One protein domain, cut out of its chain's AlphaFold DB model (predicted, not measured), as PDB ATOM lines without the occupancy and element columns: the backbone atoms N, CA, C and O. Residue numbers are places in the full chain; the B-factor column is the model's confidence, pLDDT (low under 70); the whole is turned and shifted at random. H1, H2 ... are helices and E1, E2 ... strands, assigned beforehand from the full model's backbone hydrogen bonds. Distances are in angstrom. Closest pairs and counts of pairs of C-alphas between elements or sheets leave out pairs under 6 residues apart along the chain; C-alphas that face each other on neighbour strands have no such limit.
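This is residues 176 to 324 of the 325 residues of an uncharacterized protein of Pseudoalteromonas translucida KMM 520 (UniProt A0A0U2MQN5). Four long helices, H2, H4, H5 and H6, stand side by side in an up-and-down bundle, each running against the one before it in the chain, with H2 and H6 on one diagonal of its cross-section and H4 and H5 on the other. At one end of this bundle H1 packs across H2 and H4, and H7 crosses H1 on its far side; the small strand E1 lies near the beginning of H2, and the short H3 lies at the opposite end of the bundle. The printed part has 149 residues with seven named helices and one named strand, in the order E1, H1, H2, H3, H4, H5, H6, H7, and its class is mostly helix. It is only just compact, close to loose, with a radius of gyration of the C-alphas of 17.3 A, and its outline is elongated, 56 by 31 by 23 A.

Begin with the longest helix, H2, residues 202 to 228. Its residues 212 to 223 alone touch H5, residues 265 to 279; look at the closest C-alphas, those of Ile 216 and Leu 270, 6.0 A apart. These two run the same way at a shallow tilt of 16 degrees. With residues 215 to 226 alone H2 touches H4, residues 238 to 257, closest at the C-alphas of Ile 226 and Gly 239, 6.2 A apart; they run opposite ways at a shallow tilt of 21 degrees. H6, residues 290 to 304, touches H4, with the C-alphas of Thr 251 and Leu 297 closest at 6.8 A, the same way at a shallow tilt of 17 degrees. H5 and H6 form a helical hairpin, at a shallow tilt of 25 degrees, with the C-alphas of Leu 271 and Ile 298 closest at 6.8 A. H2 and H6 are apart, and H4 and H5 are apart. Now find H1, residues 188 to 195: it touches H4, about perpendicular at 79 degrees, with the C-alphas of Lys 188 and Lys 257 closest at 4.7 A. H1 also touches H2, only just about perpendicular at 72 degrees, with the C-alphas of Leu 195 and Lys 205 closest at 5.7 A. H7, residues 307 to 322, touches H1 with residues 313 to 317 alone, about perpendicular at 83 degrees, and the C-alphas of Ala 189 and Leu 313 are closest at 5.4 A. H3, residues 231 to 234, is close to H4 but not clearly touching, with the C-alphas of Ile 233 and Gly 239 closest at 5.6 A. E1, residues 176 to 178, pairs with no named strand, but a short antiparallel pairing joins it to residues 181 to 182. Every O i to N i+4 pair is within hydrogen-bond range in H1, H2, H5, H6 and H7, and 15 of 16 are in H4; H3 is too short for such a pair.

Find C-alpha 202 at (152.189, 160.290, 138.169); from there H2 runs 38.2 A to C-alpha 228 at (171.490, 185.196, 116.488). H4 measures 27.0 A from first to last C-alpha, H7 22.9 A, H5 21.3 A and H6 21.1 A. H1 has 8 residues, H3 has 4 and E1 has 3. H7 ends at C-alpha 322, at (141.312, 170.153, 156.931).

The two C-alphas farthest apart are those of Glu 231 and Asp 322, at 57.5 A. The printed part has no cut, and no link is long. The links H2 to H3, H3 to H4 and H6 to H7 are tight. The mean pLDDT of the printed part is 81.0; look for values under 70 at residues 197 to 200, 229 to 238, 280 to 289 and 320 to 324.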
ATOM      1  N   LYS A 176     142.405 166.562 131.193       86.62
ATOM      2  CA  LYS A 176     141.560 166.134 132.320       86.62
ATOM      3  C   LYS A 176     142.339 165.247 133.295       86.62
ATOM      4  O   LYS A 176     142.945 164.256 132.871       86.62
ATOM      5  N   ILE A 177     142.297 165.568 134.588       84.69
ATOM      6  CA  ILE A 177     142.951 164.799 135.658       84.69
ATOM      7  C   ILE A 177     141.906 164.022 136.464       84.69
ATOM      8  O   ILE A 177     141.819 162.803 136.324       84.69
ATOM      9  N   TYR A 178     141.083 164.733 137.242       77.12
ATOM     10  CA  TYR A 178     140.074 164.173 138.143       77.12
ATOM     11  C   TYR A 178     138.674 164.610 137.717       77.12
ATOM     12  O   TYR A 178     138.326 165.784 137.840       77.12
ATOM     13  N   GLY A 179     137.866 163.676 137.207       77.00
ATOM     14  CA  GLY A 179     136.559 164.006 136.633       77.00
ATOM     15  C   GLY A 179     136.701 165.043 135.513       77.00
ATOM     16  O   GLY A 179     137.414 164.806 134.537       77.00
ATOM     17  N   ASP A 180     136.064 166.203 135.681       78.19
ATOM     18  CA  ASP A 180     136.163 167.336 134.752       78.19
ATOM     19  C   ASP A 180     137.227 168.386 135.137       78.19
ATOM     20  O   ASP A 180     137.389 169.373 134.422       78.19
ATOM     21  N   LYS A 181     137.995 168.192 136.224       83.06
ATOM     22  CA  LYS A 181     139.073 169.119 136.616       83.06
ATOM     23  C   LYS A 181     140.299 168.932 135.713       83.06
ATOM     24  O   LYS A 181     140.927 167.866 135.707       83.06
ATOM     25  N   CYS A 182     140.649 169.979 134.968       87.88
ATOM     26  CA  CYS A 182     141.869 170.063 134.159       87.88
ATOM     27  C   CYS A 182     143.052 170.608 134.967       87.88
ATOM     28  O   CYS A 182     142.865 171.231 136.015       87.88
ATOM     29  N   LEU A 183     144.270 170.408 134.458       85.50
ATOM     30  CA  LEU A 183     145.505 170.845 135.118       85.50
ATOM     31  C   LEU A 183     145.546 172.368 135.359       85.50
ATOM     32  O   LEU A 183     145.995 172.807 136.413       85.50
ATOM     33  N   ILE A 184     144.993 173.167 134.441       86.44
ATOM     34  CA  ILE A 184     144.903 174.635 134.578       86.44
ATOM     35  C   ILE A 184     144.134 175.111 135.824       86.44
ATOM     36  O   ILE A 184     144.362 176.226 136.306       86.44
ATOM     37  N   GLY A 185     143.221 174.275 136.332       84.69
ATOM     38  CA  GLY A 185     142.351 174.567 137.472       84.69
ATOM     39  C   GLY A 185     142.949 174.211 138.834       84.69
ATOM     40  O   GLY A 185     142.251 174.330 139.840       84.69
ATOM     41  N   PHE A 186     144.195 173.738 138.888       85.00
ATOM     42  CA  PHE A 186     144.908 173.522 140.145       85.00
ATOM     43  C   PHE A 186     145.491 174.847 140.643       85.00
ATOM     44  O   PHE A 186     146.102 175.604 139.890       85.00
ATOM     45  N   SER A 187     145.297 175.127 141.928       86.69
ATOM     46  CA  SER A 187     145.959 176.233 142.615       86.69
ATOM     47  C   SER A 187     147.438 175.923 142.858       86.69
ATOM     48  O   SER A 187     147.838 174.760 142.936       86.69
ATOM     49  N   LYS A 188     148.244 176.969 143.072       87.75
ATOM     50  CA  LYS A 188     149.674 176.860 143.404       87.75
ATOM     51  C   LYS A 188     149.982 175.841 144.509       87.75
ATOM     52  O   LYS A 188     150.901 175.041 144.373       87.75
ATOM     53  N   ALA A 189     149.211 175.862 145.599       84.62
ATOM     54  CA  ALA A 189     149.421 174.970 146.742       84.62
ATOM     55  C   ALA A 189     149.061 173.509 146.414       84.62
ATOM     56  O   ALA A 189     149.791 172.597 146.798       84.62
ATOM     57  N   GLU A 190     147.977 173.283 145.661       85.19
ATOM     58  CA  GLU A 190     147.600 171.943 145.193       85.19
ATOM     59  C   GLU A 190     148.638 171.378 144.219       85.19
ATOM     60  O   GLU A 190     148.988 170.201 144.306       85.19
ATOM     61  N   LEU A 191     149.138 172.196 143.288       86.38
ATOM     62  CA  LEU A 191     150.149 171.756 142.332       86.38
ATOM     63  C   LEU A 191     151.458 171.409 143.048       86.38
ATOM     64  O   LEU A 191     151.996 170.329 142.824       86.38
ATOM     65  N   PHE A 192     151.925 172.265 143.963       86.75
ATOM     66  CA  PHE A 192     153.133 172.021 144.755       86.75
ATOM     67  C   PHE A 192     153.060 170.698 145.533       86.75
ATOM     68  O   PHE A 192     153.975 169.875 145.447       86.75
ATOM     69  N   HIS A 193     151.944 170.435 146.221       84.81
ATOM     70  CA  HIS A 193     151.747 169.173 146.935       84.81
ATOM     71  C   HIS A 193     151.817 167.959 145.991       84.81
ATOM     72  O   HIS A 193     152.528 166.992 146.274       84.81
ATOM     73  N   ASN A 194     151.150 168.025 144.833       84.00
ATOM     74  CA  ASN A 194     151.145 166.949 143.831       84.00
ATOM     75  C   ASN A 194     152.478 166.767 143.085       84.00
ATOM     76  O   ASN A 194     152.665 165.773 142.386       84.00
ATOM     77  N   LEU A 195     153.411 167.710 143.213       83.19
ATOM     78  CA  LEU A 195     154.762 167.589 142.665       83.19
ATOM     79  C   LEU A 195     155.785 167.134 143.710       83.19
ATOM     80  O   LEU A 195     156.830 166.604 143.333       83.19
ATOM     81  N   SER A 196     155.472 167.251 145.004       79.25
ATOM     82  CA  SER A 196     156.333 166.776 146.090       79.25
ATOM     83  C   SER A 196     156.556 165.252 146.050       79.25
ATOM     84  O   SER A 196     155.728 164.485 145.531       79.25
ATOM     85  N   GLU A 197     157.686 164.790 146.600       66.44
ATOM     86  CA  GLU A 197     158.111 163.378 146.554       66.44
ATOM     87  C   GLU A 197     157.080 162.402 147.155       66.44
ATOM     88  O   GLU A 197     157.020 161.252 146.730       66.44
ATOM     89  N   GLY A 198     156.208 162.863 148.060       61.78
ATOM     90  CA  GLY A 198     155.200 162.034 148.733       61.78
ATOM     91  C   GLY A 198     153.896 161.778 147.963       61.78
ATOM     92  O   GLY A 198     153.072 160.992 148.427       61.78
ATOM     93  N   SER A 199     153.668 162.416 146.812       68.69
ATOM     94  CA  SER A 199     152.414 162.277 146.047       68.69
ATOM     95  C   SER A 199     152.456 161.140 145.008       68.69
ATOM     96  O   SER A 199     153.459 160.939 144.321       68.69
ATOM     97  N   LEU A 200     151.343 160.412 144.852       68.75
ATOM     98  CA  LEU A 200     151.204 159.274 143.920       68.75
ATOM     99  C   LEU A 200     150.713 159.671 142.511       68.75
ATOM    100  O   LEU A 200     150.552 158.812 141.648       68.75
ATOM    101  N   ASP A 201     150.478 160.961 142.257       79.56
ATOM    102  CA  ASP A 201     149.881 161.446 141.009       79.56
ATOM    103  C   ASP A 201     150.886 161.543 139.850       79.56
ATOM    104  O   ASP A 201     151.316 162.619 139.422       79.56
ATOM    105  N   GLU A 202     151.246 160.387 139.291       84.56
ATOM    106  CA  GLU A 202     152.189 160.290 138.169       84.56
ATOM    107  C   GLU A 202     151.747 161.107 136.946       84.56
ATOM    108  O   GLU A 202     152.583 161.680 136.243       84.56
ATOM    109  N   LYS A 203     150.434 161.223 136.704       87.69
ATOM    110  CA  LYS A 203     149.894 161.991 135.573       87.69
ATOM    111  C   LYS A 203     150.135 163.494 135.725       87.69
ATOM    112  O   LYS A 203     150.539 164.134 134.754       87.69
ATOM    113  N   ILE A 204     149.917 164.052 136.920       87.88
ATOM    114  CA  ILE A 204     150.180 165.473 137.203       87.88
ATOM    115  C   ILE A 204     151.682 165.732 137.099       87.88
ATOM    116  O   ILE A 204     152.091 166.643 136.383       87.88
ATOM    117  N   LYS A 205     152.509 164.878 137.719       88.19
ATOM    118  CA  LYS A 205     153.975 164.962 137.626       88.19
ATOM    119  C   LYS A 205     154.455 164.949 136.177       88.19
ATOM    120  O   LYS A 205     155.260 165.795 135.790       88.19
ATOM    121  N   TYR A 206     153.934 164.041 135.354       90.31
ATOM    122  CA  TYR A 206     154.277 163.951 133.936       90.31
ATOM    123  C   TYR A 206     153.880 165.209 133.152       90.31
ATOM    124  O   TYR A 206     154.718 165.782 132.454       90.31
ATOM    125  N   LEU A 207     152.625 165.654 133.263       91.31
ATOM    126  CA  LEU A 207     152.122 166.803 132.507       91.31
ATOM    127  C   LEU A 207     152.813 168.101 132.928       91.31
ATOM    128  O   LEU A 207     153.254 168.861 132.066       91.31
ATOM    129  N   SER A 208     152.989 168.319 134.230       91.62
ATOM    130  CA  SER A 208     153.711 169.481 134.745       91.62
ATOM    131  C   SER A 208     155.172 169.466 134.332       91.62
ATOM    132  O   SER A 208     155.694 170.470 133.853       91.62
ATOM    133  N   SER A 209     155.814 168.297 134.399       91.69
ATOM    134  CA  SER A 209     157.177 168.136 133.914       91.69
ATOM    135  C   SER A 209     157.284 168.478 132.422       91.69
ATOM    136  O   SER A 209     158.228 169.153 132.003       91.69
ATOM    137  N   ARG A 210     156.295 168.066 131.619       93.38
ATOM    138  CA  ARG A 210     156.240 168.366 130.187       93.38
ATOM    139  C   ARG A 210     156.083 169.861 129.914       93.38
ATOM    140  O   ARG A 210     156.764 170.350 129.015       93.38
ATOM    141  N   ILE A 211     155.240 170.556 130.678       93.88
ATOM    142  CA  ILE A 211     155.048 172.013 130.599       93.88
ATOM    143  C   ILE A 211     156.360 172.737 130.893       93.88
ATOM    144  O   ILE A 211     156.818 173.508 130.056       93.88
ATOM    145  N   GLU A 212     157.016 172.431 132.015       93.75
ATOM    146  CA  GLU A 212     158.291 173.064 132.379       93.75
ATOM    147  C   GLU A 212     159.352 172.873 131.290       93.75
ATOM    148  O   GLU A 212     160.046 173.812 130.914       93.75
ATOM    149  N   THR A 213     159.452 171.666 130.724       94.75
ATOM    150  CA  THR A 213     160.381 171.398 129.620       94.75
ATOM    151  C   THR A 213     160.047 172.225 128.379       94.75
ATOM    152  O   THR A 213     160.955 172.705 127.709       94.75
ATOM    153  N   GLN A 214     158.765 172.396 128.048       95.56
ATOM    154  CA  GLN A 214     158.362 173.213 126.904       95.56
ATOM    155  C   GLN A 214     158.634 174.700 127.139       95.56
ATOM    156  O   GLN A 214     159.178 175.348 126.252       95.56
ATOM    157  N   LEU A 215     158.377 175.210 128.344       94.38
ATOM    158  CA  LEU A 215     158.723 176.582 128.717       94.38
ATOM    159  C   LEU A 215     160.230 176.828 128.587       94.38
ATOM    160  O   LEU A 215     160.628 177.777 127.921       94.38
ATOM    161  N   ILE A 216     161.083 175.931 129.095       94.94
ATOM    162  CA  ILE A 216     162.543 176.035 128.907       94.94
ATOM    163  C   ILE A 216     162.918 176.036 127.417       94.94
ATOM    164  O   ILE A 216     163.750 176.834 126.985       94.94
ATOM    165  N   ILE A 217     162.297 175.172 126.604       94.00
ATOM    166  CA  ILE A 217     162.520 175.153 125.151       94.00
ATOM    167  C   ILE A 217     162.144 176.502 124.528       94.00
ATOM    168  O   ILE A 217     162.933 177.025 123.741       94.00
ATOM    169  N   LYS A 218     160.989 177.085 124.879       94.00
ATOM    170  CA  LYS A 218     160.585 178.416 124.400       94.00
ATOM    171  C   LYS A 218     161.609 179.474 124.794       94.00
ATOM    172  O   LYS A 218     162.064 180.207 123.921       94.00
ATOM    173  N   VAL A 219     162.032 179.504 126.058       92.81
ATOM    174  CA  VAL A 219     163.025 180.470 126.556       92.81
ATOM    175  C   VAL A 219     164.333 180.367 125.782       92.81
ATOM    176  O   VAL A 219     164.868 181.377 125.325       92.81
ATOM    177  N   ASN A 220     164.819 179.148 125.552       92.00
ATOM    178  CA  ASN A 220     166.021 178.904 124.762       92.00
ATOM    179  C   ASN A 220     165.861 179.337 123.297       92.00
ATOM    180  O   ASN A 220     166.777 179.926 122.725       92.00
ATOM    181  N   LEU A 221     164.707 179.068 122.680       91.50
ATOM    182  CA  LEU A 221     164.418 179.464 121.299       91.50
ATOM    183  C   LEU A 221     164.329 180.986 121.145       91.50
ATOM    184  O   LEU A 221     164.912 181.525 120.209       91.50
ATOM    185  N   ILE A 222     163.660 181.672 122.072       88.69
ATOM    186  CA  ILE A 222     163.542 183.137 122.093       88.69
ATOM    187  C   ILE A 222     164.915 183.768 122.349       88.69
ATOM    188  O   ILE A 222     165.325 184.679 121.632       88.69
ATOM    189  N   THR A 223     165.683 183.221 123.295       86.69
ATOM    190  CA  THR A 223     167.068 183.640 123.557       86.69
ATOM    191  C   THR A 223     167.945 183.473 122.316       86.69
ATOM    192  O   THR A 223     168.686 184.389 121.954       86.69
ATOM    193  N   ASN A 224     167.848 182.337 121.619       86.31
ATOM    194  CA  ASN A 224     168.580 182.091 120.376       86.31
ATOM    195  C   ASN A 224     168.165 183.076 119.277       86.31
ATOM    196  O   ASN A 224     169.028 183.684 118.645       86.31
ATOM    197  N   LEU A 225     166.860 183.297 119.105       82.81
ATOM    198  CA  LEU A 225     166.332 184.266 118.152       82.81
ATOM    199  C   LEU A 225     166.945 185.642 118.407       82.81
ATOM    200  O   LEU A 225     167.506 186.234 117.501       82.81
ATOM    201  N   ILE A 226     166.933 186.141 119.637       78.50
ATOM    202  CA  ILE A 226     167.431 187.492 119.943       78.50
ATOM    203  C   ILE A 226     168.951 187.579 119.782       78.50
ATOM    204  O   ILE A 226     169.470 188.562 119.253       78.50
ATOM    205  N   THR A 227     169.672 186.528 120.175       77.25
ATOM    206  CA  THR A 227     171.136 186.507 120.093       77.25
ATOM    207  C   THR A 227     171.658 186.380 118.656       77.25
ATOM    208  O   THR A 227     172.620 187.063 118.288       77.25
ATOM    209  N   ASN A 228     170.992 185.588 117.812       73.81
ATOM    210  CA  ASN A 228     171.490 185.196 116.488       73.81
ATOM    211  C   ASN A 228     170.710 185.776 115.294       73.81
ATOM    212  O   ASN A 228     171.162 185.620 114.161       73.81
ATOM    213  N   SER A 229     169.586 186.464 115.509       67.44
ATOM    214  CA  SER A 229     168.768 187.035 114.422       67.44
ATOM    215  C   SER A 229     169.424 188.206 113.684       67.44
ATOM    216  O   SER A 229     170.461 188.753 114.085       67.44
ATOM    217  N   SER A 230     168.805 188.583 112.565       62.19
ATOM    218  CA  SER A 230     169.169 189.756 111.772       62.19
ATOM    219  C   SER A 230     169.141 191.059 112.591       62.19
ATOM    220  O   SER A 230     168.439 191.187 113.596       62.19
ATOM    221  N   GLU A 231     169.864 192.087 112.128       60.53
ATOM    222  CA  GLU A 231     169.841 193.439 112.724       60.53
ATOM    223  C   GLU A 231     168.416 194.014 112.852       60.53
ATOM    224  O   GLU A 231     168.146 194.853 113.708       60.53
ATOM    225  N   LYS A 232     167.481 193.528 112.029       56.38
ATOM    226  CA  LYS A 232     166.084 193.961 111.982       56.38
ATOM    227  C   LYS A 232     165.268 193.494 113.193       56.38
ATOM    228  O   LYS A 232     164.475 194.274 113.709       56.38
ATOM    229  N   ILE A 233     165.490 192.263 113.668       56.31
ATOM    230  CA  ILE A 233     164.919 191.770 114.935       56.31
ATOM    231  C   ILE A 233     165.669 192.382 116.127       56.31
ATOM    232  O   ILE A 233     165.054 192.688 117.146       56.31
ATOM    233  N   LYS A 234     166.978 192.631 115.973       53.75
ATOM    234  CA  LYS A 234     167.830 193.231 117.012       53.75
ATOM    235  C   LYS A 234     167.506 194.699 117.312       53.75
ATOM    236  O   LYS A 234     167.624 195.101 118.461       53.75
ATOM    237  N   ASN A 235     167.087 195.488 116.319       51.09
ATOM    238  CA  ASN A 235     166.930 196.942 116.473       51.09
ATOM    239  C   ASN A 235     165.496 197.440 116.744       51.09
ATOM    240  O   ASN A 235     165.327 198.648 116.881       51.09
ATOM    241  N   HIS A 236     164.455 196.598 116.805       55.75
ATOM    242  CA  HIS A 236     163.062 197.075 116.920       55.75
ATOM    243  C   HIS A 236     162.175 196.211 117.832       55.75
ATOM    244  O   HIS A 236     162.424 195.023 118.012       55.75
ATOM    245  N   HIS A 237     161.106 196.841 118.348       60.25
ATOM    246  CA  HIS A 237     160.030 196.386 119.256       60.25
ATOM    247  C   HIS A 237     159.628 194.897 119.264       60.25
ATOM    248  O   HIS A 237     159.072 194.434 120.253       60.25
ATOM    249  N   ILE A 238     159.888 194.145 118.196       67.50
ATOM    250  CA  ILE A 238     159.518 192.736 118.048       67.50
ATOM    251  C   ILE A 238     160.312 191.853 119.019       67.50
ATOM    252  O   ILE A 238     159.707 191.116 119.791       67.50
ATOM    253  N   GLY A 239     161.649 191.951 119.039       73.25
ATOM    254  CA  GLY A 239     162.476 191.155 119.960       73.25
ATOM    255  C   GLY A 239     162.154 191.446 121.431       73.25
ATOM    256  O   GLY A 239     162.074 190.530 122.245       73.25
ATOM    257  N   TYR A 240     161.874 192.717 121.739       73.88
ATOM    258  CA  TYR A 240     161.392 193.164 123.049       73.88
ATOM    259  C   TYR A 240     160.030 192.554 123.399       73.88
ATOM    260  O   TYR A 240     159.868 191.994 124.474       73.88
ATOM    261  N   SER A 241     159.067 192.602 122.475       78.94
ATOM    262  CA  SER A 241     157.734 192.033 122.688       78.94
ATOM    263  C   SER A 241     157.795 190.542 123.019       78.94
ATOM    264  O   SER A 241     157.037 190.086 123.868       78.94
ATOM    265  N   TYR A 242     158.696 189.789 122.378       82.31
ATOM    266  CA  TYR A 242     158.889 188.373 122.691       82.31
ATOM    267  C   TYR A 242     159.527 188.152 124.063       82.31
ATOM    268  O   TYR A 242     159.114 187.235 124.763       82.31
ATOM    269  N   LEU A 243     160.499 188.979 124.470       85.19
ATOM    270  CA  LEU A 243     161.075 188.888 125.816       85.19
ATOM    271  C   LEU A 243     160.053 189.193 126.896       85.19
ATOM    272  O   LEU A 243     159.936 188.419 127.836       85.19
ATOM    273  N   ASN A 244     159.301 190.277 126.743       85.69
ATOM    274  CA  ASN A 244     158.299 190.668 127.724       85.69
ATOM    275  C   ASN A 244     157.197 189.619 127.823       85.69
ATOM    276  O   ASN A 244     156.917 189.141 128.913       85.69
ATOM    277  N   SER A 245     156.678 189.153 126.683       88.00
ATOM    278  CA  SER A 245     155.708 188.055 126.668       88.00
ATOM    279  C   SER A 245     156.256 186.787 127.325       88.00
ATOM    280  O   SER A 245     155.516 186.097 128.016       88.00
ATOM    281  N   MET A 246     157.538 186.467 127.119       91.50
ATOM    282  CA  MET A 246     158.192 185.322 127.753       91.50
ATOM    283  C   MET A 246     158.349 185.522 129.265       91.50
ATOM    284  O   MET A 246     158.132 184.584 130.025       91.50
ATOM    285  N   PHE A 247     158.730 186.717 129.719       91.12
ATOM    286  CA  PHE A 247     158.857 187.019 131.145       91.12
ATOM    287  C   PHE A 247     157.506 186.982 131.854       91.12
ATOM    288  O   PHE A 247     157.418 186.388 132.927       91.12
ATOM    289  N   ASP A 248     156.467 187.544 131.241       90.56
ATOM    290  CA  ASP A 248     155.098 187.507 131.752       90.56
ATOM    291  C   ASP A 248     154.591 186.062 131.844       90.56
ATOM    292  O   ASP A 248     154.078 185.651 132.882       90.56
ATOM    293  N   GLU A 249     154.817 185.254 130.801       92.44
ATOM    294  CA  GLU A 249     154.446 183.836 130.792       92.44
ATOM    295  C   GLU A 249     155.176 183.057 131.898       92.44
ATOM    296  O   GLU A 249     154.543 182.352 132.679       92.44
ATOM    297  N   ILE A 250     156.499 183.205 132.044       93.31
ATOM    298  CA  ILE A 250     157.230 182.536 133.137       93.31
ATOM    299  C   ILE A 250     156.710 183.011 134.496       93.31
ATOM    300  O   ILE A 250     156.583 182.196 135.412       93.31
ATOM    301  N   THR A 251     156.410 184.303 134.635       92.62
ATOM    302  CA  THR A 251     155.885 184.879 135.876       92.62
ATOM    303  C   THR A 251     154.540 184.262 136.242       92.62
ATOM    304  O   THR A 251     154.407 183.803 137.371       92.62
ATOM    305  N   ASP A 252     153.588 184.160 135.312       91.00
ATOM    306  CA  ASP A 252     152.276 183.528 135.541       91.00
ATOM    307  C   ASP A 252     152.428 182.048 135.939       91.00
ATOM    308  O   ASP A 252     151.948 181.603 136.988       91.00
ATOM    309  N   PHE A 253     153.208 181.275 135.174       91.06
ATOM    310  CA  PHE A 253     153.418 179.858 135.479       91.06
ATOM    311  C   PHE A 253     154.125 179.655 136.829       91.06
ATOM    312  O   PHE A 253     153.784 178.747 137.592       91.06
ATOM    313  N   HIS A 254     155.102 180.492 137.163       90.88
ATOM    314  CA  HIS A 254     155.867 180.339 138.394       90.88
ATOM    315  C   HIS A 254     155.140 180.899 139.629       90.88
ATOM    316  O   HIS A 254     155.000 180.215 140.650       90.88
ATOM    317  N   HIS A 255     154.677 182.146 139.554       87.31
ATOM    318  CA  HIS A 255     154.063 182.850 140.672       87.31
ATOM    319  C   HIS A 255     152.638 182.373 140.942       87.31
ATOM    320  O   HIS A 255     152.344 182.068 142.100       87.31
ATOM    321  N   ASP A 256     151.801 182.251 139.908       84.19
ATOM    322  CA  ASP A 256     150.365 181.998 140.065       84.19
ATOM    323  C   ASP A 256     150.022 180.508 140.036       84.19
ATOM    324  O   ASP A 256     149.170 180.043 140.801       84.19
ATOM    325  N   LYS A 257     150.708 179.731 139.188       85.06
ATOM    326  CA  LYS A 257     150.417 178.298 139.009       85.06
ATOM    327  C   LYS A 257     151.317 177.362 139.811       85.06
ATOM    328  O   LYS A 257     150.878 176.272 140.160       85.06
ATOM    329  N   GLY A 258     152.529 177.783 140.166       84.75
ATOM    330  CA  GLY A 258     153.443 177.003 141.006       84.75
ATOM    331  C   GLY A 258     154.368 176.040 140.266       84.75
ATOM    332  O   GLY A 258     154.832 175.068 140.860       84.75
ATOM    333  N   TYR A 259     154.642 176.294 138.988       88.69
ATOM    334  CA  TYR A 259     155.697 175.600 138.247       88.69
ATOM    335  C   TYR A 259     157.082 176.111 138.661       88.69
ATOM    336  O   TYR A 259     157.213 177.237 139.147       88.69
ATOM    337  N   PHE A 260     158.136 175.314 138.453       88.38
ATOM    338  CA  PHE A 260     159.507 175.707 138.810       88.38
ATOM    339  C   PHE A 260     159.696 176.036 140.308       88.38
ATOM    340  O   PHE A 260     160.455 176.942 140.659       88.38
ATOM    341  N   ILE A 261     158.994 175.316 141.192       84.12
ATOM    342  CA  ILE A 261     159.167 175.386 142.652       84.12
ATOM    343  C   ILE A 261     159.903 174.130 143.142       84.12
ATOM    344  O   ILE A 261     159.581 173.014 142.740       84.12
ATOM    345  N   GLY A 262     160.873 174.319 144.033       79.06
ATOM    346  CA  GLY A 262     161.790 173.309 144.545       79.06
ATOM    347  C   GLY A 262     163.142 173.291 143.824       79.06
ATOM    348  O   GLY A 262     163.314 173.805 142.716       79.06
ATOM    349  N   GLU A 263     164.131 172.643 144.440       73.75
ATOM    350  CA  GLU A 263     165.443 172.452 143.819       73.75
ATOM    351  C   GLU A 263     165.393 171.362 142.739       73.75
ATOM    352  O   GLU A 263     165.644 170.186 142.997       73.75
ATOM    353  N   SER A 264     165.106 171.751 141.496       81.12
ATOM    354  CA  SER A 264     165.167 170.848 140.341       81.12
ATOM    355  C   SER A 264     166.220 171.276 139.319       81.12
ATOM    356  O   SER A 264     166.567 172.453 139.187       81.12
ATOM    357  N   THR A 265     166.717 170.315 138.536       86.81
ATOM    358  CA  THR A 265     167.632 170.576 137.408       86.81
ATOM    359  C   THR A 265     167.040 171.581 136.418       86.81
ATOM    360  O   THR A 265     167.763 172.397 135.858       86.81
ATOM    361  N   LYS A 266     165.715 171.577 136.255       89.75
ATOM    362  CA  LYS A 266     164.988 172.469 135.348       89.75
ATOM    363  C   LYS A 266     164.962 173.917 135.813       89.75
ATOM    364  O   LYS A 266     165.110 174.811 134.990       89.75
ATOM    365  N   VAL A 267     164.812 174.153 137.118       90.12
ATOM    366  CA  VAL A 267     164.915 175.505 137.694       90.12
ATOM    367  C   VAL A 267     166.316 176.061 137.451       90.12
ATOM    368  O   VAL A 267     166.461 177.200 137.016       90.12
ATOM    369  N   LYS A 268     167.351 175.233 137.646       90.69
ATOM    370  CA  LYS A 268     168.746 175.613 137.371       90.69
ATOM    371  C   LYS A 268     168.980 175.925 135.888       90.69
ATOM    372  O   LYS A 268     169.672 176.890 135.584       90.69
ATOM    373  N   GLU A 269     168.400 175.144 134.977       92.62
ATOM    374  CA  GLU A 269     168.480 175.373 133.524       92.62
ATOM    375  C   GLU A 269     167.743 176.649 133.082       92.62
ATOM    376  O   GLU A 269     168.250 177.423 132.268       92.62
ATOM    377  N   LEU A 270     166.564 176.910 133.651       92.81
ATOM    378  CA  LEU A 270     165.827 178.146 133.403       92.81
ATOM    379  C   LEU A 270     166.633 179.360 133.883       92.81
ATOM    380  O   LEU A 270     166.861 180.293 133.113       92.81
ATOM    381  N   LEU A 271     167.108 179.328 135.132       91.88
ATOM    382  CA  LEU A 271     167.897 180.410 135.716       91.88
ATOM    383  C   LEU A 271     169.194 180.652 134.944       91.88
ATOM    384  O   LEU A 271     169.507 181.804 134.661       91.88
ATOM    385  N   SER A 272     169.914 179.604 134.533       91.75
ATOM    386  CA  SER A 272     171.151 179.769 133.760       91.75
ATOM    387  C   SER A 272     170.904 180.442 132.407       91.75
ATOM    388  O   SER A 272     171.694 181.284 131.981       91.75
ATOM    389  N   THR A 273     169.779 180.137 131.754       89.31
ATOM    390  CA  THR A 273     169.390 180.768 130.485       89.31
ATOM    391  C   THR A 273     169.017 182.241 130.680       89.31
ATOM    392  O   THR A 273     169.452 183.106 129.916       89.31
ATOM    393  N   LEU A 274     168.267 182.557 131.740       90.12
ATOM    394  CA  LEU A 274     167.919 183.936 132.103       90.12
ATOM    395  C   LEU A 274     169.160 184.754 132.508       90.12
ATOM    396  O   LEU A 274     169.301 185.916 132.126       90.12
ATOM    397  N   GLU A 275     170.107 184.151 133.226       88.88
ATOM    398  CA  GLU A 275     171.389 184.778 133.553       88.88
ATOM    399  C   GLU A 275     172.264 184.987 132.314       88.88
ATOM    400  O   GLU A 275     172.923 186.020 132.187       88.88
ATOM    401  N   PHE A 276     172.241 184.062 131.353       85.88
ATOM    402  CA  PHE A 276     172.939 184.235 130.083       85.88
ATOM    403  C   PHE A 276     172.426 185.461 129.316       85.88
ATOM    404  O   PHE A 276     173.239 186.245 128.821       85.88
ATOM    405  N   LEU A 277     171.111 185.712 129.297       82.00
ATOM    406  CA  LEU A 277     170.538 186.930 128.702       82.00
ATOM    407  C   LEU A 277     171.102 188.217 129.331       82.00
ATOM    408  O   LEU A 277     171.339 189.197 128.621       82.00
ATOM    409  N   LYS A 278     171.418 188.202 130.632       78.69
ATOM    410  CA  LYS A 278     172.069 189.326 131.328       78.69
ATOM    411  C   LYS A 278     173.479 189.605 130.800       78.69
ATOM    412  O   LYS A 278     173.894 190.756 130.765       78.69
ATOM    413  N   THR A 279     174.225 188.595 130.351       77.00
ATOM    414  CA  THR A 279     175.574 188.803 129.774       77.00
ATOM    415  C   THR A 279     175.538 189.493 128.409       77.00
ATOM    416  O   THR A 279     176.509 190.120 127.990       77.00
ATOM    417  N   TYR A 280     174.398 189.422 127.727       69.81
ATOM    418  CA  TYR A 280     174.158 190.092 126.457       69.81
ATOM    419  C   TYR A 280     173.559 191.498 126.616       69.81
ATOM    420  O   TYR A 280     173.319 192.184 125.621       69.81
ATOM    421  N   GLN A 281     173.385 191.953 127.860       62.12
ATOM    422  CA  GLN A 281     172.810 193.245 128.219       62.12
ATOM    423  C   GLN A 281     173.494 194.428 127.516       62.12
ATOM    424  O   GLN A 281     172.812 195.299 126.980       62.12
ATOM    425  N   ASP A 282     174.829 194.428 127.465       57.72
ATOM    426  CA  ASP A 282     175.620 195.534 126.910       57.72
ATOM    427  C   ASP A 282     175.644 195.551 125.373       57.72
ATOM    428  O   ASP A 282     175.909 196.582 124.760       57.72
ATOM    429  N   LYS A 283     175.353 194.411 124.729       59.44
ATOM    430  CA  LYS A 283     175.391 194.267 123.265       59.44
ATOM    431  C   LYS A 283     174.080 194.638 122.578       59.44
ATOM    432  O   LYS A 283     174.110 194.975 121.400       59.44
ATOM    433  N   PHE A 284     172.949 194.559 123.280       57.09
ATOM    434  CA  PHE A 284     171.624 194.705 122.663       57.09
ATOM    435  C   PHE A 284     170.962 196.064 122.848       57.09
ATOM    436  O   PHE A 284     169.851 196.241 122.358       57.09
ATOM    437  N   ASN A 285     171.614 197.017 123.525       53.97
ATOM    438  CA  ASN A 285     171.025 198.322 123.841       53.97
ATOM    439  C   ASN A 285     169.565 198.169 124.315       53.97
ATOM    440  O   ASN A 285     168.677 198.887 123.850       53.97
ATOM    441  N   PHE A 286     169.313 197.147 125.156       58.03
ATOM    442  CA  PHE A 286     167.976 196.843 125.656       58.03
ATOM    443  C   PHE A 286     167.364 198.147 126.159       58.03
ATOM    444  O   PHE A 286     168.004 198.872 126.926       58.03
ATOM    445  N   GLN A 287     166.141 198.465 125.724       55.19
ATOM    446  CA  GLN A 287     165.431 199.605 126.296       55.19
ATOM    447  C   GLN A 287     165.413 199.453 127.822       55.19
ATOM    448  O   GLN A 287     165.334 198.333 128.332       55.19
ATOM    449  N   GLN A 288     165.493 200.576 128.544       57.44
ATOM    450  CA  GLN A 288     165.668 200.626 130.003       57.44
ATOM    451  C   GLN A 288     164.688 199.742 130.817       57.44
ATOM    452  O   GLN A 288     164.972 199.498 131.984       57.44
ATOM    453  N   GLY A 289     163.588 199.238 130.230       61.31
ATOM    454  CA  GLY A 289     162.582 198.370 130.865       61.31
ATOM    455  C   GLY A 289     162.894 196.861 130.958       61.31
ATOM    456  O   GLY A 289     162.604 196.273 131.994       61.31
ATOM    457  N   VAL A 290     163.555 196.231 129.969       70.69
ATOM    458  CA  VAL A 290     163.775 194.751 129.966       70.69
ATOM    459  C   VAL A 290     164.660 194.301 131.125       70.69
ATOM    460  O   VAL A 290     164.496 193.229 131.700       70.69
ATOM    461  N   ILE A 291     165.669 195.112 131.444       72.56
ATOM    462  CA  ILE A 291     166.705 194.754 132.415       72.56
ATOM    463  C   ILE A 291     166.133 194.706 133.842       72.56
ATOM    464  O   ILE A 291     166.426 193.740 134.551       72.56
ATOM    465  N   PRO A 292     165.350 195.706 134.296       80.75
ATOM    466  CA  PRO A 292     164.574 195.599 135.526       80.75
ATOM    467  C   PRO A 292     163.669 194.364 135.565       80.75
ATOM    468  O   PRO A 292     163.732 193.627 136.542       80.75
ATOM    469  N   GLU A 293     162.902 194.101 134.504       84.31
ATOM    470  CA  GLU A 293     161.951 192.978 134.440       84.31
ATOM    471  C   GLU A 293     162.655 191.619 134.554       84.31
ATOM    472  O   GLU A 293     162.281 190.795 135.387       84.31
ATOM    473  N   LEU A 294     163.748 191.408 133.813       87.44
ATOM    474  CA  LEU A 294     164.562 190.193 133.905       87.44
ATOM    475  C   LEU A 294     165.141 189.995 135.315       87.44
ATOM    476  O   LEU A 294     165.168 188.878 135.834       87.44
ATOM    477  N   LYS A 295     165.627 191.071 135.945       86.81
ATOM    478  CA  LYS A 295     166.181 191.009 137.307       86.81
ATOM    479  C   LYS A 295     165.106 190.691 138.339       86.81
ATOM    480  O   LYS A 295     165.367 189.880 139.226       86.81
ATOM    481  N   GLU A 296     163.935 191.312 138.229       89.38
ATOM    482  CA  GLU A 296     162.799 191.030 139.106       89.38
ATOM    483  C   GLU A 296     162.300 189.596 138.916       89.38
ATOM    484  O   GLU A 296     162.098 188.905 139.910       89.38
ATOM    485  N   LEU A 297     162.233 189.089 137.683       90.56
ATOM    486  CA  LEU A 297     161.875 187.695 137.418       90.56
ATOM    487  C   LEU A 297     162.857 186.711 138.069       90.56
ATOM    488  O   LEU A 297     162.444 185.805 138.788       90.56
ATOM    489  N   ILE A 298     164.167 186.895 137.868       90.44
ATOM    490  CA  ILE A 298     165.189 186.034 138.489       90.44
ATOM    491  C   ILE A 298     165.079 186.085 140.019       90.44
ATOM    492  O   ILE A 298     165.187 185.062 140.697       90.44
ATOM    493  N   LYS A 299     164.861 187.276 140.583       91.88
ATOM    494  CA  LYS A 299     164.694 187.461 142.026       91.88
ATOM    495  C   LYS A 299     163.434 186.764 142.544       91.88
ATOM    496  O   LYS A 299     163.520 186.096 143.569       91.88
ATOM    497  N   LEU A 300     162.316 186.877 141.827       90.81
ATOM    498  CA  LEU A 300     161.045 186.225 142.138       90.81
ATOM    499  C   LEU A 300     161.177 184.697 142.129       90.81
ATOM    500  O   LEU A 300     160.710 184.032 143.054       90.81
ATOM    501  N   ILE A 301     161.857 184.146 141.116       90.12
ATOM    502  CA  ILE A 301     162.133 182.706 141.035       90.12
ATOM    503  C   ILE A 301     162.945 182.261 142.250       90.12
ATOM    504  O   ILE A 301     162.589 181.285 142.909       90.12
ATOM    505  N   ASN A 302     164.000 182.995 142.600       89.06
ATOM    506  CA  ASN A 302     164.824 182.660 143.758       89.06
ATOM    507  C   ASN A 302     164.063 182.788 145.092       89.06
ATOM    508  O   ASN A 302     164.227 181.933 145.958       89.06
ATOM    509  N   SER A 303     163.212 183.807 145.273       88.19
ATOM    510  CA  SER A 303     162.476 184.010 146.532       88.19
ATOM    511  C   SER A 303     161.421 182.934 146.788       88.19
ATOM    512  O   SER A 303     161.275 182.473 147.920       88.19
ATOM    513  N   ASN A 304     160.725 182.489 145.741       85.44
ATOM    514  CA  ASN A 304     159.692 181.454 145.855       85.44
ATOM    515  C   ASN A 304     160.271 180.044 146.058       85.44
ATOM    516  O   ASN A 304     159.539 179.124 146.412       85.44
ATOM    517  N   ASN A 305     161.573 179.872 145.825       85.00
ATOM    518  CA  ASN A 305     162.297 178.615 146.003       85.00
ATOM    519  C   ASN A 305     163.023 178.525 147.360       85.00
ATOM    520  O   ASN A 305     163.848 177.638 147.573       85.00
ATOM    521  N   THR A 306     162.724 179.430 148.297       85.88
ATOM    522  CA  THR A 306     163.267 179.382 149.662       85.88
ATOM    523  C   THR A 306     162.578 178.307 150.510       85.88
ATOM    524  O   THR A 306     161.408 177.981 150.314       85.88
ATOM    525  N   ALA A 307     163.298 177.768 151.501       80.69
ATOM    526  CA  ALA A 307     162.753 176.765 152.421       80.69
ATOM    527  C   ALA A 307     161.532 177.274 153.213       80.69
ATOM    528  O   ALA A 307     160.611 176.511 153.492       80.69
ATOM    529  N   GLU A 308     161.514 178.565 153.551       84.44
ATOM    530  CA  GLU A 308     160.399 179.215 154.243       84.44
ATOM    531  C   GLU A 308     159.126 179.217 153.389       84.44
ATOM    532  O   GLU A 308     158.071 178.783 153.851       84.44
ATOM    533  N   GLU A 309     159.228 179.610 152.118       84.44
ATOM    534  CA  GLU A 309     158.062 179.689 151.238       84.44
ATOM    535  C   GLU A 309     157.508 178.305 150.871       84.44
ATOM    536  O   GLU A 309     156.292 178.101 150.822       84.44
ATOM    537  N   MET A 310     158.382 177.308 150.708       82.31
ATOM    538  CA  MET A 310     157.958 175.915 150.522       82.31
ATOM    539  C   MET A 310     157.210 175.364 151.749       82.31
ATOM    540  O   MET A 310     156.214 174.644 151.605       82.31
ATOM    541  N   ASN A 311     157.631 175.735 152.963       82.81
ATOM    542  CA  ASN A 311     156.906 175.383 154.186       82.81
ATOM    543  C   ASN A 311     155.534 176.073 154.242       82.81
ATOM    544  O   ASN A 311     154.537 175.409 154.529       82.81
ATOM    545  N   ASN A 312     155.450 177.358 153.880       84.44
ATOM    546  CA  ASN A 312     154.184 178.098 153.819       84.44
ATOM    547  C   ASN A 312     153.180 177.454 152.849       84.44
ATOM    548  O   ASN A 312     151.999 177.313 153.179       84.44
ATOM    549  N   LEU A 313     153.635 177.019 151.668       82.38
ATOM    550  CA  LEU A 313     152.794 176.309 150.695       82.38
ATOM    551  C   LEU A 313     152.283 174.972 151.242       82.38
ATOM    552  O   LEU A 313     151.110 174.642 151.046       82.38
ATOM    553  N   THR A 314     153.130 174.245 151.973       81.25
ATOM    554  CA  THR A 314     152.755 172.991 152.639       81.25
ATOM    555  C   THR A 314     151.659 173.232 153.680       81.25
ATOM    556  O   THR A 314     150.628 172.566 153.639       81.25
ATOM    557  N   THR A 315     151.830 174.231 154.557       81.88
ATOM    558  CA  THR A 315     150.835 174.611 155.576       81.88
ATOM    559  C   THR A 315     149.518 175.086 154.958       81.88
ATOM    560  O   THR A 315     148.435 174.761 155.445       81.88
ATOM    561  N   LYS A 316     149.588 175.844 153.859       81.81
ATOM    562  CA  LYS A 316     148.399 176.321 153.145       81.81
ATOM    563  C   LYS A 316     147.599 175.159 152.565       81.81
ATOM    564  O   LYS A 316     146.378 175.153 152.687       81.81
ATOM    565  N   TYR A 317     148.263 174.160 151.987       79.44
ATOM    566  CA  TYR A 317     147.588 172.972 151.471       79.44
ATOM    567  C   TYR A 317     146.904 172.156 152.579       79.44
ATOM    568  O   TYR A 317     145.724 171.833 152.444       79.44
ATOM    569  N   THR A 318     147.590 171.878 153.695       77.88
ATOM    570  CA  THR A 318     146.987 171.142 154.823       77.88
ATOM    571  C   THR A 318     145.780 171.873 155.405       77.88
ATOM    572  O   THR A 318     144.744 171.249 155.596       77.88
ATOM    573  N   SER A 319     145.843 173.202 155.547       74.19
ATOM    574  CA  SER A 319     144.693 173.993 156.018       74.19
ATOM    575  C   SER A 319     143.459 173.906 155.106       74.19
ATOM    576  O   SER A 319     142.331 173.975 155.584       74.19
ATOM    577  N   VAL A 320     143.656 173.737 153.792       68.19
ATOM    578  CA  VAL A 320     142.570 173.597 152.807       68.19
ATOM    579  C   VAL A 320     142.009 172.172 152.793       68.19
ATOM    580  O   VAL A 320     140.816 171.992 152.556       68.19
ATOM    581  N   MET A 321     142.835 171.160 153.064       66.12
ATOM    582  CA  MET A 321     142.376 169.777 153.233       66.12
ATOM    583  C   MET A 321     141.565 169.612 154.523       66.12
ATOM    584  O   MET A 321     140.495 169.013 154.476       66.12
ATOM    585  N   ASP A 322     142.003 170.216 155.632       60.31
ATOM    586  CA  ASP A 322     141.312 170.153 156.931       60.31
ATOM    587  C   ASP A 322     139.943 170.867 156.935       60.31
ATOM    588  O   ASP A 322     139.110 170.599 157.795       60.31
ATOM    589  N   LEU A 323     139.686 171.764 155.975       54.44
ATOM    590  CA  LEU A 323     138.392 172.440 155.776       54.44
ATOM    591  C   LEU A 323     137.422 171.668 154.859       54.44
ATOM    592  O   LEU A 323     136.252 172.039 154.774       54.44
ATOM    593  N   ASN A 324     137.899 170.640 154.149       50.47
ATOM    594  CA  ASN A 324     137.122 169.843 153.191       50.47
ATOM    595  C   ASN A 324     136.756 168.435 153.715       50.47
ATOM    596  O   ASN A 324     136.183 167.644 152.960       50.47
TER     597      ASN A 324